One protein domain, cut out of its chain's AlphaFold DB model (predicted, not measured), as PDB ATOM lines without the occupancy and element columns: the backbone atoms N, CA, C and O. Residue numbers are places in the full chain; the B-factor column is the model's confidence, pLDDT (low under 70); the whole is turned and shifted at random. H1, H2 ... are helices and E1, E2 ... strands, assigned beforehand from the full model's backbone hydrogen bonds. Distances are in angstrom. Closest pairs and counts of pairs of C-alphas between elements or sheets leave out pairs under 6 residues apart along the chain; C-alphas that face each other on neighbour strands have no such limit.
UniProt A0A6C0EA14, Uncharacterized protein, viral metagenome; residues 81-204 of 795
ATOM      1  N   ILE A  81      18.106   3.089 -10.157       75.62
ATOM      2  CA  ILE A  81      17.575   2.218 -11.207       75.62
ATOM      3  C   ILE A  81      16.197   2.761 -11.575       75.62
ATOM      4  O   ILE A  81      15.411   3.083 -10.686       75.62
ATOM      5  N   PHE A  82      15.937   2.897 -12.868       74.31
ATOM      6  CA  PHE A  82      14.650   3.314 -13.403       74.31
ATOM      7  C   PHE A  82      14.149   2.245 -14.362       74.31
ATOM      8  O   PHE A  82      14.894   1.838 -15.256       74.31
ATOM      9  N   ASP A  83      12.883   1.873 -14.202       73.38
ATOM     10  CA  ASP A  83      12.186   0.920 -15.060       73.38
ATOM     11  C   ASP A  83      11.087   1.666 -15.816       73.38
ATOM     12  O   ASP A  83      10.307   2.416 -15.221       73.38
ATOM     13  N   LYS A  84      11.048   1.509 -17.141       73.88
ATOM     14  CA  LYS A  84      10.023   2.126 -17.986       73.88
ATOM     15  C   LYS A  84       9.548   1.154 -19.057       73.88
ATOM     16  O   LYS A  84      10.356   0.616 -19.810       73.88
ATOM     17  N   GLU A  85       8.235   0.989 -19.168       67.94
ATOM     18  CA  GLU A  85       7.617   0.218 -20.244       67.94
ATOM     19  C   GLU A  85       7.582   1.022 -21.548       67.94
ATOM     20  O   GLU A  85       7.236   2.207 -21.570       67.94
ATOM     21  N   PHE A  86       7.936   0.366 -22.649       65.56
ATOM     22  CA  PHE A  86       7.938   0.938 -23.987       65.56
ATOM     23  C   PHE A  86       7.138   0.075 -24.950       65.56
ATOM     24  O   PHE A  86       7.384  -1.121 -25.062       65.56
ATOM     25  N   TYR A  87       6.227   0.690 -25.697       61.34
ATOM     26  CA  TYR A  87       5.439  -0.006 -26.704       61.34
ATOM     27  C   TYR A  87       6.108   0.080 -28.080       61.34
ATOM     28  O   TYR A  87       6.224   1.160 -28.663       61.34
ATOM     29  N   CYS A  88       6.541  -1.065 -28.603       61.53
ATOM     30  CA  CYS A  88       7.083  -1.178 -29.953       61.53
ATOM     31  C   CYS A  88       5.932  -1.341 -30.959       61.53
ATOM     32  O   CYS A  88       5.308  -2.398 -31.033       61.53
ATOM     33  N   ARG A  89       5.639  -0.279 -31.720       59.25
ATOM     34  CA  ARG A  89       4.609  -0.287 -32.769       59.25
ATOM     35  C   ARG A  89       5.254  -0.444 -34.142       59.25
ATOM     36  O   ARG A  89       6.231   0.239 -34.445       59.25
ATOM     37  N   GLU A  90       4.684  -1.315 -34.970       58.72
ATOM     38  CA  GLU A  90       5.103  -1.477 -36.361       58.72
ATOM     39  C   GLU A  90       4.917  -0.154 -37.122       58.72
ATOM     40  O   GLU A  90       3.906   0.543 -36.973       58.72
ATOM     41  N   THR A  91       5.929   0.236 -37.896       56.72
ATOM     42  CA  THR A  91       5.832   1.425 -38.746       56.72
ATOM     43  C   THR A  91       5.072   1.085 -40.034       56.72
ATOM     44  O   THR A  91       5.178  -0.018 -40.554       56.72
ATOM     45  N   PHE A  92       4.303   2.040 -40.572       48.00
ATOM     46  CA  PHE A  92       3.474   1.861 -41.783       48.00
ATOM     47  C   PHE A  92       4.268   1.550 -43.067       48.00
ATOM     48  O   PHE A  92       3.679   1.283 -44.110       48.00
ATOM     49  N   VAL A  93       5.599   1.598 -43.015       51.12
ATOM     50  CA  VAL A  93       6.463   1.233 -44.135       51.12
ATOM     51  C   VAL A  93       6.612  -0.283 -44.081       51.12
ATOM     52  O   VAL A  93       7.461  -0.751 -43.334       51.12
ATOM     53  N   GLY A  94       5.743  -1.021 -44.787       44.06
ATOM     54  CA  GLY A  94       5.489  -2.477 -44.717       44.06
ATOM     55  C   GLY A  94       6.693  -3.428 -44.811       44.06
ATOM     56  O   GLY A  94       6.739  -4.303 -45.663       44.06
ATOM     57  N   SER A  95       7.655  -3.276 -43.910       53.38
ATOM     58  CA  SER A  95       8.973  -3.913 -43.892       53.38
ATOM     59  C   SER A  95       9.322  -4.473 -42.507       53.38
ATOM     60  O   SER A  95      10.465  -4.836 -42.258       53.38
ATOM     61  N   GLY A  96       8.354  -4.551 -41.583       61.06
ATOM     62  CA  GLY A  96       8.566  -5.158 -40.264       61.06
ATOM     63  C   GLY A  96       9.474  -4.361 -39.326       61.06
ATOM     64  O   GLY A  96       9.870  -4.888 -38.291       61.06
ATOM     65  N   VAL A  97       9.791  -3.103 -39.653       66.25
ATOM     66  CA  VAL A  97      10.718  -2.284 -38.868       66.25
ATOM     67  C   VAL A  97      10.007  -1.605 -37.699       66.25
ATOM     68  O   VAL A  97       9.095  -0.789 -37.889       66.25
ATOM     69  N   CYS A  98      10.473  -1.889 -36.483       71.94
ATOM     70  CA  CYS A  98      10.122  -1.128 -35.285       71.94
ATOM     71  C   CYS A  98      11.251  -0.169 -34.895       71.94
ATOM     72  O   CYS A  98      12.430  -0.517 -34.987       71.94
ATOM     73  N   LEU A  99      10.878   1.034 -34.447       75.62
ATOM     74  CA  LEU A  99      11.808   2.082 -34.031       75.62
ATOM     75  C   LEU A  99      11.579   2.456 -32.563       75.62
ATOM     76  O   LEU A  99      10.468   2.818 -32.176       75.62
ATOM     77  N   MET A 100      12.642   2.440 -31.759       75.88
ATOM     78  CA  MET A 100      12.625   2.944 -30.379       75.88
ATOM     79  C   MET A 100      13.566   4.139 -30.246       75.88
ATOM     80  O   MET A 100      14.751   4.004 -30.538       75.88
ATOM     81  N   LYS A 101      13.066   5.283 -29.758       79.12
ATOM     82  CA  LYS A 101      13.887   6.469 -29.480       79.12
ATOM     83  C   LYS A 101      14.298   6.521 -28.008       79.12
ATOM     84  O   LYS A 101      13.459   6.444 -27.116       79.12
ATOM     85  N   ILE A 102      15.588   6.704 -27.755       76.31
ATOM     86  CA  ILE A 102      16.169   6.849 -26.416       76.31
ATOM     87  C   ILE A 102      16.920   8.177 -26.372       76.31
ATOM     88  O   ILE A 102      17.955   8.310 -27.025       76.31
ATOM     89  N   ASP A 103      16.439   9.158 -25.607       72.50
ATOM     90  CA  ASP A 103      17.207  10.386 -25.381       72.50
ATOM     91  C   ASP A 103      18.427  10.061 -24.496       72.50
ATOM     92  O   ASP A 103      18.316   9.534 -23.385       72.50
ATOM     93  N   TRP A 104      19.622  10.305 -25.031       68.25
ATOM     94  CA  TRP A 104      20.888   9.837 -24.477       68.25
ATOM     95  C   TRP A 104      21.553  10.948 -23.663       68.25
ATOM     96  O   TRP A 104      22.111  11.897 -24.214       68.25
ATOM     97  N   TYR A 105      21.533  10.820 -22.338       67.38
ATOM     98  CA  TYR A 105      22.140  11.792 -21.427       67.38
ATOM     99  C   TYR A 105      23.519  11.340 -20.937       67.38
ATOM    100  O   TYR A 105      23.806  10.151 -20.789       67.38
ATOM    101  N   THR A 106      24.392  12.308 -20.640       58.69
ATOM    102  CA  THR A 106      25.790  12.075 -20.231       58.69
ATOM    103  C   THR A 106      25.956  11.324 -18.904       58.69
ATOM    104  O   THR A 106      27.064  10.900 -18.572       58.69
ATOM    105  N   ASP A 107      24.888  11.194 -18.119       67.88
ATOM    106  CA  ASP A 107      24.858  10.545 -16.805       67.88
ATOM    107  C   ASP A 107      24.255   9.127 -16.818       67.88
ATOM    108  O   ASP A 107      24.226   8.463 -15.772       67.88
ATOM    109  N   LEU A 108      23.844   8.630 -17.993       69.62
ATOM    110  CA  LEU A 108      23.482   7.228 -18.192       69.62
ATOM    111  C   LEU A 108      24.741   6.361 -18.084       69.62
ATOM    112  O   LEU A 108      25.725   6.552 -18.804       69.62
ATOM    113  N   ARG A 109      24.734   5.421 -17.132       77.31
ATOM    114  CA  ARG A 109      25.846   4.482 -16.941       77.31
ATOM    115  C   ARG A 109      25.620   3.187 -17.694       77.31
ATOM    116  O   ARG A 109      26.543   2.707 -18.332       77.31
ATOM    117  N   GLU A 110      24.422   2.635 -17.595       82.31
ATOM    118  CA  GLU A 110      24.042   1.376 -18.225       82.31
ATOM    119  C   GLU A 110      22.595   1.510 -18.685       82.31
ATOM    120  O   GLU A 110      21.756   2.025 -17.939       82.31
ATOM    121  N   ILE A 111      22.317   1.057 -19.904       85.62
ATOM    122  CA  ILE A 111      20.962   0.986 -20.452       85.62
ATOM    123  C   ILE A 111      20.750  -0.459 -20.883       85.62
ATOM    124  O   ILE A 111      21.512  -0.969 -21.703       85.62
ATOM    125  N   MET A 112      19.755  -1.116 -20.303       89.12
ATOM    126  CA  MET A 112      19.304  -2.442 -20.698       89.12
ATOM    127  C   MET A 112      18.095  -2.273 -21.612       89.12
ATOM    128  O   MET A 112      17.053  -1.774 -21.188       89.12
ATOM    129  N   VAL A 113      18.261  -2.655 -22.872       88.31
ATOM    130  CA  VAL A 113      17.242  -2.555 -23.922       88.31
ATOM    131  C   VAL A 113      16.947  -3.945 -24.479       88.31
ATOM    132  O   VAL A 113      17.814  -4.809 -24.387       88.31
ATOM    133  N   PRO A 114      15.780  -4.189 -25.087       87.12
ATOM    134  CA  PRO A 114      15.551  -5.418 -25.842       87.12
ATOM    135  C   PRO A 114      16.616  -5.606 -26.922       87.12
ATOM    136  O   PRO A 114      17.117  -4.619 -27.471       87.12
ATOM    137  N   LYS A 115      16.958  -6.857 -27.242       88.31
ATOM    138  CA  LYS A 115      17.888  -7.154 -28.338       88.31
ATOM    139  C   LYS A 115      17.389  -6.527 -29.644       88.31
ATOM    140  O   LYS A 115      16.275  -6.792 -30.074       88.31
ATOM    141  N   PHE A 116      18.217  -5.669 -30.226       90.31
ATOM    142  CA  PHE A 116      17.942  -4.902 -31.440       90.31
ATOM    143  C   PHE A 116      18.878  -5.350 -32.561       90.31
ATOM    144  O   PHE A 116      19.918  -5.947 -32.289       90.31
ATOM    145  N   ASP A 117      18.541  -5.030 -33.808       89.38
ATOM    146  CA  ASP A 117      19.365  -5.394 -34.961       89.38
ATOM    147  C   ASP A 117      20.373  -4.290 -35.303       89.38
ATOM    148  O   ASP A 117      21.543  -4.564 -35.577       89.38
ATOM    149  N   ALA A 118      19.958  -3.022 -35.212       89.00
ATOM    150  CA  ALA A 118      20.841  -1.874 -35.414       89.00
ATOM    151  C   ALA A 118      20.512  -0.693 -34.489       89.00
ATOM    152  O   ALA A 118      19.404  -0.564 -33.971       89.00
ATOM    153  N   ILE A 119      21.493   0.188 -34.287       89.06
ATOM    154  CA  ILE A 119      21.346   1.449 -33.554       89.06
ATOM    155  C   ILE A 119      21.871   2.613 -34.392       89.06
ATOM    156  O   ILE A 119      22.971   2.559 -34.948       89.06
ATOM    157  N   LEU A 120      21.088   3.687 -34.438       87.88
ATOM    158  CA  LEU A 120      21.457   4.977 -35.014       87.88
ATOM    159  C   LEU A 120      21.511   6.014 -33.899       87.88
ATOM    160  O   LEU A 120      20.549   6.152 -33.158       87.88
ATOM    161  N   ILE A 121      22.596   6.769 -33.766       84.12
ATOM    162  CA  ILE A 121      22.710   7.826 -32.757       84.12
ATOM    163  C   ILE A 121      22.829   9.171 -33.444       84.12
ATOM    164  O   ILE A 121      23.757   9.402 -34.220       84.12
ATOM    165  N   PHE A 122      21.913  10.072 -33.114       84.00
ATOM    166  CA  PHE A 122      21.831  11.418 -33.649       84.00
ATOM    167  C   PHE A 122      22.242  12.447 -32.603       84.00
ATOM    168  O   PHE A 122      21.948  12.288 -31.421       84.00
ATOM    169  N   ARG A 123      22.863  13.536 -33.061       82.75
ATOM    170  CA  ARG A 123      23.041  14.781 -32.310       82.75
ATOM    171  C   ARG A 123      22.052  15.820 -32.802       82.75
ATOM    172  O   ARG A 123      22.057  16.136 -33.994       82.75
ATOM    173  N   THR A 124      21.293  16.413 -31.898       77.38
ATOM    174  CA  THR A 124      20.461  17.574 -32.205       77.38
ATOM    175  C   THR A 124      21.363  18.803 -32.336       77.38
ATOM    176  O   THR A 124      22.078  19.166 -31.400       77.38
ATOM    177  N   SER A 125      21.380  19.446 -33.506       74.31
ATOM    178  CA  SER A 125      22.069  20.729 -33.673       74.31
ATOM    179  C   SER A 125      21.163  21.866 -33.208       74.31
ATOM    180  O   SER A 125      20.119  22.121 -33.812       74.31
ATOM    181  N   SER A 126      21.581  22.589 -32.166       60.59
ATOM    182  CA  SER A 126      20.825  23.710 -31.592       60.59
ATOM    183  C   SER A 126      20.597  24.877 -32.558       60.59
ATOM    184  O   SER A 126      19.730  25.709 -32.309       60.59
ATOM    185  N   SER A 127      21.357  24.961 -33.652       54.75
ATOM    186  CA  SER A 127      21.289  26.090 -34.578       54.75
ATOM    187  C   SER A 127      20.295  25.921 -35.729       54.75
ATOM    188  O   SER A 127      20.020  26.920 -36.388       54.75
ATOM    189  N   GLN A 128      19.775  24.716 -36.016       51.50
ATOM    190  CA  GLN A 128      19.050  24.480 -37.282       51.50
ATOM    191  C   GLN A 128      17.913  23.438 -37.261       51.50
ATOM    192  O   GLN A 128      17.459  23.059 -38.333       51.50
ATOM    193  N   ASN A 129      17.450  22.929 -36.109       57.94
ATOM    194  CA  ASN A 129      16.502  21.789 -36.061       57.94
ATOM    195  C   ASN A 129      16.963  20.554 -36.874       57.94
ATOM    196  O   ASN A 129      16.175  19.660 -37.173       57.94
ATOM    197  N   ASN A 130      18.253  20.481 -37.209       68.50
ATOM    198  CA  ASN A 130      18.832  19.410 -38.001       68.50
ATOM    199  C   ASN A 130      19.490  18.393 -37.069       68.50
ATOM    200  O   ASN A 130      20.361  18.733 -36.262       68.50
ATOM    201  N   ASN A 131      19.081  17.133 -37.203       76.31
ATOM    202  CA  ASN A 131      19.670  16.007 -36.491       76.31
ATOM    203  C   ASN A 131      20.820  15.435 -37.324       76.31
ATOM    204  O   ASN A 131      20.619  15.034 -38.469       76.31
ATOM    205  N   LYS A 132      22.029  15.389 -36.761       80.31
ATOM    206  CA  LYS A 132      23.208  14.822 -37.429       80.31
ATOM    207  C   LYS A 132      23.462  13.407 -36.926       80.31
ATOM    208  O   LYS A 132      23.676  13.225 -35.730       80.31
ATOM    209  N   LEU A 133      23.482  12.424 -37.823       81.31
ATOM    210  CA  LEU A 133      23.885  11.054 -37.502       81.31
ATOM    211  C   LEU A 133      25.369  11.030 -37.096       81.31
ATOM    212  O   LEU A 133      26.227  11.524 -37.828       81.31
ATOM    213  N   ILE A 134      25.663  10.488 -35.917       80.56
ATOM    214  CA  ILE A 134      27.022  10.348 -35.372       80.56
ATOM    215  C   ILE A 134      27.497   8.905 -35.503       80.56
ATOM    216  O   ILE A 134      28.649   8.663 -35.849       80.56
ATOM    217  N   VAL A 135      26.614   7.956 -35.187       81.38
ATOM    218  CA  VAL A 135      26.931   6.528 -35.147       81.38
ATOM    219  C   VAL A 135      25.800   5.761 -35.807       81.38
ATOM    220  O   VAL A 135      24.640   5.985 -35.481       81.38
ATOM    221  N   ALA A 136      26.151   4.841 -36.694       86.81
ATOM    222  CA  ALA A 136      25.273   3.783 -37.162       86.81
ATOM    223  C   ALA A 136      26.036   2.470 -37.016       86.81
ATOM    224  O   ALA A 136      27.173   2.369 -37.479       86.81
ATOM    225  N   SER A 137      25.455   1.497 -36.323       86.81
ATOM    226  CA  SER A 137      26.076   0.186 -36.162       86.81
ATOM    227  C   SER A 137      25.020  -0.890 -36.011       86.81
ATOM    228  O   SER A 137      24.030  -0.712 -35.304       86.81
ATOM    229  N   GLU A 138      25.288  -2.036 -36.614       90.06
ATOM    230  CA  GLU A 138      24.586  -3.277 -36.308       90.06
ATOM    231  C   GLU A 138      24.980  -3.775 -34.918       90.06
ATOM    232  O   GLU A 138      26.092  -3.518 -34.428       90.06
ATOM    233  N   TYR A 139      24.065  -4.504 -34.291       88.94
ATOM    234  CA  TYR A 139      24.262  -5.098 -32.980       88.94
ATOM    235  C   TYR A 139      25.477  -6.035 -32.942       88.94
ATOM    236  O   TYR A 139      26.291  -5.939 -32.022       88.94
ATOM    237  N   GLU A 140      25.662  -6.878 -33.963       88.38
ATOM    238  CA  GLU A 140      26.789  -7.817 -34.028       88.38
ATOM    239  C   GLU A 140      28.149  -7.112 -33.972       88.38
ATOM    240  O   GLU A 140      29.093  -7.596 -33.341       88.38
ATOM    241  N   HIS A 141      28.255  -5.940 -34.600       86.25
ATOM    242  CA  HIS A 141      29.467  -5.131 -34.567       86.25
ATOM    243  C   HIS A 141      29.722  -4.551 -33.172       86.25
ATOM    244  O   HIS A 141      30.854  -4.597 -32.683       86.25
ATOM    245  N   LEU A 142      28.680  -4.076 -32.485       85.50
ATOM    246  CA  LEU A 142      28.811  -3.601 -31.105       85.50
ATOM    247  C   LEU A 142      29.181  -4.729 -30.135       85.50
ATOM    248  O   LEU A 142      29.999  -4.511 -29.234       85.50
ATOM    249  N   ALA A 143      28.639  -5.928 -30.354       88.06
ATOM    250  CA  ALA A 143      28.962  -7.121 -29.580       88.06
ATOM    251  C   ALA A 143      30.431  -7.527 -29.770       88.06
ATOM    252  O   ALA A 143      31.151  -7.696 -28.784       88.06
ATOM    253  N   LYS A 144      30.926  -7.565 -31.019       89.06
ATOM    254  CA  LYS A 144      32.345  -7.825 -31.342       89.06
ATOM    255  C   LYS A 144      33.294  -6.821 -30.679       89.06
ATOM    256  O   LYS A 144      34.388  -7.189 -30.256       89.06
ATOM    257  N   LEU A 145      32.875  -5.562 -30.546       84.25
ATOM    258  CA  LEU A 145      33.642  -4.510 -29.869       84.25
ATOM    259  C   LEU A 145      33.505  -4.529 -28.334       84.25
ATOM    260  O   LEU A 145      34.057  -3.654 -27.663       84.25
ATOM    261  N   ASN A 146      32.791  -5.502 -27.757       89.62
ATOM    262  CA  ASN A 146      32.467  -5.574 -26.329       89.62
ATOM    263  C   ASN A 146      31.740  -4.322 -25.797       89.62
ATOM    264  O   ASN A 146      31.832  -4.022 -24.600       89.62
ATOM    265  N   LEU A 147      31.028  -3.594 -26.664       87.12
ATOM    266  CA  LEU A 147      30.258  -2.387 -26.329       87.12
ATOM    267  C   LEU A 147      28.831  -2.719 -25.874       87.12
ATOM    268  O   LEU A 147      28.173  -1.882 -25.259       87.12
ATOM    269  N   THR A 148      28.385  -3.950 -26.107       91.81
ATOM    270  CA  THR A 148      27.140  -4.522 -25.593       91.81
ATOM    271  C   THR A 148      27.419  -5.762 -24.734       91.81
ATOM    272  O   THR A 148      28.536  -6.290 -24.709       91.81
ATOM    273  N   GLN A 149      26.429  -6.191 -23.954       93.81
ATOM    274  CA  GLN A 149      26.435  -7.441 -23.195       93.81
ATOM    275  C   GLN A 149      25.020  -8.018 -23.167       93.81
ATOM    276  O   GLN A 149      24.103  -7.346 -22.706       93.81
ATOM    277  N   GLU A 150      24.846  -9.252 -23.631       92.56
ATOM    278  CA  GLU A 150      23.558  -9.949 -23.551       92.56
ATOM    279  C   GLU A 150      23.230 -10.332 -22.105       92.56
ATOM    280  O   GLU A 150      24.096 -10.795 -21.356       92.56
ATOM    281  N   VAL A 151      21.975 -10.117 -21.718       92.06
ATOM    282  CA  VAL A 151      21.388 -10.500 -20.431       92.06
ATOM    283  C   VAL A 151      19.963 -10.987 -20.701       92.06
ATOM    284  O   VAL A 151      19.016 -10.200 -20.716       92.06
ATOM    285  N   GLY A 152      19.818 -12.291 -20.947       91.81
ATOM    286  CA  GLY A 152      18.552 -12.879 -21.400       91.81
ATOM    287  C   GLY A 152      18.148 -12.341 -22.775       91.81
ATOM    288  O   GLY A 152      18.988 -12.227 -23.663       91.81
ATOM    289  N   ASP A 153      16.881 -11.948 -22.924       86.44
ATOM    290  CA  ASP A 153      16.347 -11.333 -24.155       86.44
ATOM    291  C   ASP A 153      16.726  -9.849 -24.318       86.44
ATOM    292  O   ASP A 153      16.344  -9.186 -25.289       86.44
ATOM    293  N   ASN A 154      17.471  -9.309 -23.352       90.06
ATOM    294  CA  ASN A 154      17.907  -7.927 -23.335       90.06
ATOM    295  C   ASN A 154      19.412  -7.808 -23.590       90.06
ATOM    296  O   ASN A 154      20.205  -8.733 -23.419       90.06
ATOM    297  N   VAL A 155      19.814  -6.603 -23.963       90.25
ATOM    298  CA  VAL A 155      21.180  -6.184 -24.215       90.25
ATOM    299  C   VAL A 155      21.477  -4.982 -23.327       90.25
ATOM    300  O   VAL A 155      20.809  -3.952 -23.398       90.25
ATOM    301  N   ILE A 156      22.518  -5.089 -22.506       90.94
ATOM    302  CA  ILE A 156      23.107  -3.949 -21.809       90.94
ATOM    303  C   ILE A 156      24.058  -3.239 -22.770       90.94
ATOM    304  O   ILE A 156      25.076  -3.805 -23.174       90.94
ATOM    305  N   ILE A 157      23.776  -1.980 -23.095       87.94
ATOM    306  CA  ILE A 157      24.733  -1.113 -23.785       87.94
ATOM    307  C   ILE A 157      25.696  -0.552 -22.736       87.94
ATOM    308  O   ILE A 157      25.295   0.157 -21.806       87.94
ATOM    309  N   LYS A 158      26.979  -0.907 -22.859       84.25
ATOM    310  CA  LYS A 158      28.002  -0.551 -21.874       84.25
ATOM    311  C   LYS A 158      28.363   0.933 -21.966       84.25
ATOM    312  O   LYS A 158      28.426   1.494 -23.063       84.25
ATOM    313  N   PRO A 159      28.777   1.546 -20.843       67.56
ATOM    314  CA  PRO A 159      29.234   2.934 -20.822       67.56
ATOM    315  C   PRO A 159      30.497   3.168 -21.653       67.56
ATOM    316  O   PRO A 159      30.877   4.312 -21.849       67.56
ATOM    317  N   SER A 160      31.185   2.126 -22.123       68.06
ATOM    318  CA  SER A 160      32.309   2.254 -23.059       68.06
ATOM    319  C   SER A 160      31.889   2.892 -24.385       68.06
ATOM    320  O   SER A 160      32.712   3.561 -25.005       68.06
ATOM    321  N   LEU A 161      30.602   2.802 -24.755       63.09
ATOM    322  CA  LEU A 161      29.968   3.629 -25.785       63.09
ATOM    323  C   LEU A 161      29.757   5.075 -25.282       63.09
ATOM    324  O   LEU A 161      28.701   5.687 -25.446       63.09
ATOM    325  N   ARG A 162      30.751   5.617 -24.571       54.22
ATOM    326  CA  ARG A 162      30.688   6.943 -23.965       54.22
ATOM    327  C   ARG A 162      30.926   7.964 -25.051       54.22
ATOM    328  O   ARG A 162      32.060   8.305 -25.380       54.22
ATOM    329  N   LEU A 163      29.822   8.516 -25.517       57.75
ATOM    330  CA  LEU A 163      29.759   9.775 -26.232       57.75
ATOM    331  C   LEU A 163      30.164  10.909 -25.273       57.75
ATOM    332  O   LEU A 163      29.337  11.665 -24.760       57.75
ATOM    333  N   LYS A 164      31.462  10.979 -24.941       47.16
ATOM    334  CA  LYS A 164      32.033  12.048 -24.116       47.16
ATOM    335  C   LYS A 164      31.686  13.377 -24.798       47.16
ATOM    336  O   LYS A 164      32.081  13.600 -25.934       47.16
ATOM    337  N   HIS A 165      30.984  14.253 -24.079       50.75
ATOM    338  CA  HIS A 165      30.660  15.640 -24.466       50.75
ATOM    339  C   HIS A 165      29.439  15.871 -25.362       50.75
ATOM    340  O   HIS A 165      29.298  16.958 -25.925       50.75
ATOM    341  N   LEU A 166      28.521  14.914 -25.449       54.88
ATOM    342  CA  LEU A 166      27.319  15.079 -26.252       54.88
ATOM    343  C   LEU A 166      26.095  15.344 -25.369       54.88
ATOM    344  O   LEU A 166      25.364  14.441 -24.985       54.88
ATOM    345  N   VAL A 167      25.913  16.618 -25.022       58.62
ATOM    346  CA  VAL A 167      24.588  17.140 -24.661       58.62
ATOM    347  C   VAL A 167      23.753  17.124 -25.952       58.62
ATOM    348  O   VAL A 167      24.297  17.417 -27.021       58.62
ATOM    349  N   ASP A 168      22.480  16.735 -25.855       69.88
ATOM    350  CA  ASP A 168      21.506  16.678 -26.960       69.88
ATOM    351  C   ASP A 168      21.734  15.551 -27.989       69.88
ATOM    352  O   ASP A 168      21.802  15.794 -29.193       69.88
ATOM    353  N   CYS A 169      21.866  14.299 -27.537       78.12
ATOM    354  CA  CYS A 169      21.813  13.133 -28.428       78.12
ATOM    355  C   CYS A 169      20.583  12.269 -28.177       78.12
ATOM    356  O   CYS A 169      20.098  12.187 -27.052       78.12
ATOM    357  N   PHE A 170      20.124  11.578 -29.216       81.00
ATOM    358  CA  PHE A 170      19.146  10.504 -29.091       81.00
ATOM    359  C   PHE A 170      19.551   9.312 -29.955       81.00
ATOM    360  O   PHE A 170      20.102   9.476 -31.043       81.00
ATOM    361  N   ALA A 171      19.297   8.109 -29.458       83.12
ATOM    362  CA  ALA A 171      19.467   6.873 -30.198       83.12
ATOM    363  C   ALA A 171      18.125   6.402 -30.763       83.12
ATOM    364  O   ALA A 171      17.094   6.564 -30.118       83.12
ATOM    365  N   VAL A 172      18.147   5.805 -31.947       84.56
ATOM    366  CA  VAL A 172      17.045   5.076 -32.564       84.56
ATOM    367  C   VAL A 172      17.489   3.623 -32.695       84.56
ATOM    368  O   VAL A 172      18.445   3.340 -33.414       84.56
ATOM    369  N   LEU A 173      16.830   2.716 -31.976       84.88
ATOM    370  CA  LEU A 173      17.019   1.274 -32.139       84.88
ATOM    371  C   LEU A 173      16.100   0.769 -33.245       84.88
ATOM    372  O   LEU A 173      14.931   1.153 -33.288       84.88
ATOM    373  N   ILE A 174      16.640  -0.086 -34.105       83.00
ATOM    374  CA  ILE A 174      15.964  -0.691 -35.249       83.00
ATOM    375  C   ILE A 174      15.831  -2.189 -34.988       83.00
ATOM    376  O   ILE A 174      16.822  -2.856 -34.677       83.00
ATOM    377  N   PHE A 175      14.611  -2.700 -35.142       83.06
ATOM    378  CA  PHE A 175      14.283  -4.122 -35.064       83.06
ATOM    379  C   PHE A 175      13.692  -4.550 -36.414       83.06
ATOM    380  O   PHE A 175      12.601  -4.097 -36.754       83.06
ATOM    381  N   TYR A 176      14.414  -5.361 -37.187       74.06
ATOM    382  CA  TYR A 176      14.002  -5.922 -38.477       74.06
ATOM    383  C   TYR A 176      13.169  -7.199 -38.319       74.06
ATOM    384  O   TYR A 176      12.407  -7.547 -39.219       74.06
ATOM    385  N   ASN A 177      13.304  -7.918 -37.199       65.00
ATOM    386  CA  ASN A 177      12.664  -9.224 -37.043       65.00
ATOM    387  C   ASN A 177      11.331  -9.164 -36.267       65.00
ATOM    388  O   ASN A 177      11.231  -8.633 -35.158       65.00
ATOM    389  N   SER A 178      10.301  -9.778 -36.853       52.81
ATOM    390  CA  SER A 178       8.875  -9.689 -36.498       52.81
ATOM    391  C   SER A 178       8.490 -10.224 -35.113       52.81
ATOM    392  O   SER A 178       7.364 -10.009 -34.665       52.81
ATOM    393  N   LYS A 179       9.406 -10.883 -34.391       60.72
ATOM    394  CA  LYS A 179       9.140 -11.432 -33.046       60.72
ATOM    395  C   LYS A 179       8.939 -10.363 -31.968       60.72
ATOM    396  O   LYS A 179       8.472 -10.680 -30.878       60.72
ATOM    397  N   HIS A 180       9.281  -9.110 -32.257       57.19
ATOM    398  CA  HIS A 180       9.134  -7.991 -31.322       57.19
ATOM    399  C   HIS A 180       7.921  -7.093 -31.609       57.19
ATOM    400  O   HIS A 180       7.775  -6.053 -30.967       57.19
ATOM    401  N   LYS A 181       7.044  -7.491 -32.540       58.41
ATOM    402  CA  LYS A 181       5.843  -6.734 -32.907       58.41
ATOM    403  C   LYS A 181       4.878  -6.589 -31.723       58.41
ATOM    404  O   LYS A 181       4.582  -7.563 -31.038       58.41
ATOM    405  N   GLU A 182       4.399  -5.363 -31.507       58.31
ATOM    406  CA  GLU A 182       3.253  -5.017 -30.647       58.31
ATOM    407  C   GLU A 182       3.354  -5.436 -29.172       58.31
ATOM    408  O   GLU A 182       2.347  -5.688 -28.513       58.31
ATOM    409  N   GLN A 183       4.564  -5.474 -28.613       63.72
ATOM    410  CA  GLN A 183       4.765  -5.789 -27.197       63.72
ATOM    411  C   GLN A 183       5.275  -4.583 -26.410       63.72
ATOM    412  O   GLN A 183       6.146  -3.835 -26.865       63.72
ATOM    413  N   TYR A 184       4.758  -4.440 -25.186       56.47
ATOM    414  CA  TYR A 184       5.388  -3.621 -24.160       56.47
ATOM    415  C   TYR A 184       6.706  -4.280 -23.743       56.47
ATOM    416  O   TYR A 184       6.763  -5.474 -23.440       56.47
ATOM    417  N   LYS A 185       7.787  -3.508 -23.755       67.56
ATOM    418  CA  LYS A 185       9.122  -3.931 -23.349       67.56
ATOM    419  C   LYS A 185       9.592  -3.065 -22.195       67.56
ATOM    420  O   LYS A 185       9.584  -1.843 -22.297       67.56
ATOM    421  N   ASN A 186      10.021  -3.704 -21.115       70.62
ATOM    422  CA  ASN A 186      10.633  -3.009 -19.993       70.62
ATOM    423  C   ASN A 186      12.070  -2.619 -20.340       70.62
ATOM    424  O   ASN A 186      12.900  -3.475 -20.644       70.62
ATOM    425  N   ILE A 187      12.350  -1.322 -20.295       74.00
ATOM    426  CA  ILE A 187      13.695  -0.762 -20.384       74.00
ATOM    427  C   ILE A 187      14.136  -0.424 -18.969       74.00
ATOM    428  O   ILE A 187      13.491   0.375 -18.287       74.00
ATOM    429  N   VAL A 188      15.266  -0.993 -18.566       77.31
ATOM    430  CA  VAL A 188      15.881  -0.733 -17.263       77.31
ATOM    431  C   VAL A 188      17.136   0.093 -17.488       77.31
ATOM    432  O   VAL A 188      18.031  -0.319 -18.229       77.31
ATOM    433  N   TYR A 189      17.254   1.256 -16.855       79.25
ATOM    434  CA  TYR A 189      18.472   2.061 -16.951       79.25
ATOM    435  C   TYR A 189      18.994   2.499 -15.588       79.25
ATOM    436  O   TYR A 189      18.250   2.830 -14.665       79.25
ATOM    437  N   LYS A 190      20.326   2.513 -15.470       76.69
ATOM    438  CA  LYS A 190      21.037   2.962 -14.270       76.69
ATOM    439  C   LYS A 190      21.612   4.345 -14.498       76.69
ATOM    440  O   LYS A 190      22.450   4.555 -15.384       76.69
ATOM    441  N   ARG A 191      21.219   5.280 -13.639       70.88
ATOM    442  CA  ARG A 191      21.649   6.675 -13.705       70.88
ATOM    443  C   ARG A 191      22.323   7.095 -12.409       70.88
ATOM    444  O   ARG A 191      21.911   6.710 -11.319       70.88
ATOM    445  N   GLN A 192      23.351   7.927 -12.526       69.06
ATOM    446  CA  GLN A 192      23.864   8.670 -11.380       69.06
ATOM    447  C   GLN A 192      23.074   9.979 -11.270       69.06
ATOM    448  O   GLN A 192      23.175  10.817 -12.162       69.06
ATOM    449  N   TYR A 193      22.252  10.120 -10.226       48.50
ATOM    450  CA  TYR A 193      21.302  11.229 -10.093       48.50
ATOM    451  C   TYR A 193      21.972  12.606 -10.255       48.50
ATOM    452  O   TYR A 193      23.002  12.887  -9.636       48.50
ATOM    453  N   CYS A 194      21.365  13.457 -11.084       52.69
ATOM    454  CA  CYS A 194      21.681  14.872 -11.217       52.69
ATOM    455  C   CYS A 194      20.356  15.644 -11.243       52.69
ATOM    456  O   CYS A 194      19.528  15.403 -12.122       52.69
ATOM    457  N   GLU A 195      20.161  16.575 -10.302       41.44
ATOM    458  CA  GLU A 195      18.913  17.343 -10.100       41.44
ATOM    459  C   GLU A 195      18.431  18.128 -11.338       41.44
ATOM    460  O   GLU A 195      17.326  18.660 -11.339       41.44
ATOM    461  N   LYS A 196      19.243  18.229 -12.402       37.53
ATOM    462  CA  LYS A 196      19.020  19.144 -13.532       37.53
ATOM    463  C   LYS A 196      18.613  18.498 -14.858       37.53
ATOM    464  O   LYS A 196      18.448  19.222 -15.834       37.53
ATOM    465  N   THR A 197      18.431  17.183 -14.928       41.34
ATOM    466  CA  THR A 197      18.058  16.509 -16.187       41.34
ATOM    467  C   THR A 197      17.028  15.415 -15.941       41.34
ATOM    468  O   THR A 197      17.149  14.655 -14.984       41.34
ATOM    469  N   MET A 198      16.013  15.325 -16.800       35.44
ATOM    470  CA  MET A 198      15.020  14.251 -16.825       35.44
ATOM    471  C   MET A 198      15.271  13.435 -18.093       35.44
ATOM    472  O   MET A 198      15.407  14.022 -19.160       35.44
ATOM    473  N   CYS A 199      15.391  12.111 -17.974       38.97
ATOM    474  CA  CYS A 199      15.498  11.240 -19.142       38.97
ATOM    475  C   CYS A 199      14.096  10.986 -19.692       38.97
ATOM    476  O   CYS A 199      13.241  10.490 -18.956       38.97
ATOM    477  N   ILE A 200      13.857  11.323 -20.959       43.72
ATOM    478  CA  ILE A 200      12.599  11.029 -21.641       43.72
ATOM    479  C   ILE A 200      12.886   9.954 -22.690       43.72
ATOM    480  O   ILE A 200      13.537  10.185 -23.697       43.72
ATOM    481  N   ILE A 201      12.414   8.738 -22.440       46.62
ATOM    482  CA  ILE A 201      12.293   7.726 -23.494       46.62
ATOM    483  C   ILE A 201      10.914   7.938 -24.103       46.62
ATOM    484  O   ILE A 201       9.918   7.774 -23.392       46.62
ATOM    485  N   ASP A 202      10.857   8.355 -25.362       44.03
ATOM    486  CA  ASP A 202       9.607   8.630 -26.067       44.03
ATOM    487  C   ASP A 202       9.458   7.681 -27.256       44.03
ATOM    488  O   ASP A 202      10.444   7.237 -27.849       44.03
ATOM    489  N   ILE A 203       8.223   7.366 -27.625       37.38
ATOM    490  CA  ILE A 203       7.966   6.694 -28.899       37.38
ATOM    491  C   ILE A 203       8.223   7.753 -29.972       37.38
ATOM    492  O   ILE A 203       7.757   8.885 -29.836       37.38
ATOM    493  N   CYS A 204       8.955   7.428 -31.044       38.16
ATOM    494  CA  CYS A 204       8.966   8.307 -32.211       38.16
ATOM    495  C   CYS A 204       7.507   8.509 -32.639       38.16
ATOM    496  O   CYS A 204       6.911   7.607 -33.228       38.16
TER     497      CYS A 204
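This is residues 81 to 204 of the 795 residues of an uncharacterized protein of viral metagenome (UniProt A0A6C0EA14). Two strongly twisted antiparallel sheets lie partly face to face, a loose sandwich with E1, E9, E3, E7 and E6 in one layer and E2, E8, E4 and E5 in the other. The short helix H1 sits at one end and grazes both sheets, while the last stretch, residues 193 to 204, folds back from E9 to the edge of the smaller sheet beside E2. The printed part has 124 residues with one named helix and nine named strands, in the order E1, E2, E3, E4, E5, H1, E6, E7, E8, E9. The sheet orders are E1 - E9 - E3 - E7 - E6 and E2 - E8 - E4 - E5, and the class is mostly strand. The whole is compact, with a radius of gyration of the C-alphas of 14.2 A and spans of 37 by 35 by 28 A.

E1, residues 81 to 87, begins with C-alpha 81 at (17.575, 2.218, -11.207) and is 19.8 A long. E2, residues 98 to 104, measures 18.8 A, and E3, residues 108 to 114, measures 16.8 A. E4, residues 118 to 124, is 19.7 A long. E5, residues 131 to 138, is 19.9 A long and bends by 58 degrees at residue 134. H1, residues 139 to 144, follows with no residue between; its C-alpha 139 is at (24.262, -5.098, -32.980), and it is 8.7 A long. E6, residues 148 to 151, and E7, residues 154 to 157, are the short strands. E8, residues 169 to 175, is 20.0 A long. E9, residues 184 to 192, is the longest strand at 25.6 A and ends with C-alpha 192 at (23.864, 8.670, -11.380).

In the larger sheet E1 and E6 are the edge strands. E1 and E9 are antiparallel at 152 degrees, with N 84 and O 187 2.9 A apart, within hydrogen-bond range. E9 and E3 are antiparallel at 168 degrees, with N 112 and O 188 at 2.8 A. E3 and E7 stand at 152 degrees, antiparallel, with N 155 and O 113 at 2.7 A. E6 and E7 form a hairpin, with N 156 and O 149 at 2.8 A. From edge to edge the strands' lines turn by 85 degrees. In the smaller sheet E2 and E5 are the edge strands, and the lines turn by 62 degrees. E2 and E8 are antiparallel at 157 degrees, with N 102 and O 171 at 2.8 A. E8 and E4 are antiparallel, also at 157 degrees, with N 172 and O 120 at 2.7 A. E4 and E5 form a hairpin, with N 121 and O 135 at 2.8 A. Residues 101 to 102 of E2 also pair antiparallel with residues 201 to 202. Between the sheets, E1 and E2 are near each other, with 5 pairs of C-alphas within 10 A. Among the pairs that stay apart are E3 and E8, and E4 and E7. H1 only grazes each sheet. The closest C-alphas of H1 and E6 are those of Leu 142 and Thr 148, 5.8 A apart. In H1 every O i to N i+4 pair is within hydrogen-bond range.

The two C-alphas farthest apart are those of Gly 94 and Glu 195, 42.1 A. The printed part has no cut. The link from E7 to E8, 11 residues, is long. The mean pLDDT of the printed part is 71.2, and 55 residues are under 70: residues 85 to 97, 104 to 108, 126 to 130, 159 to 168, 177 to 185 and 192 to 204.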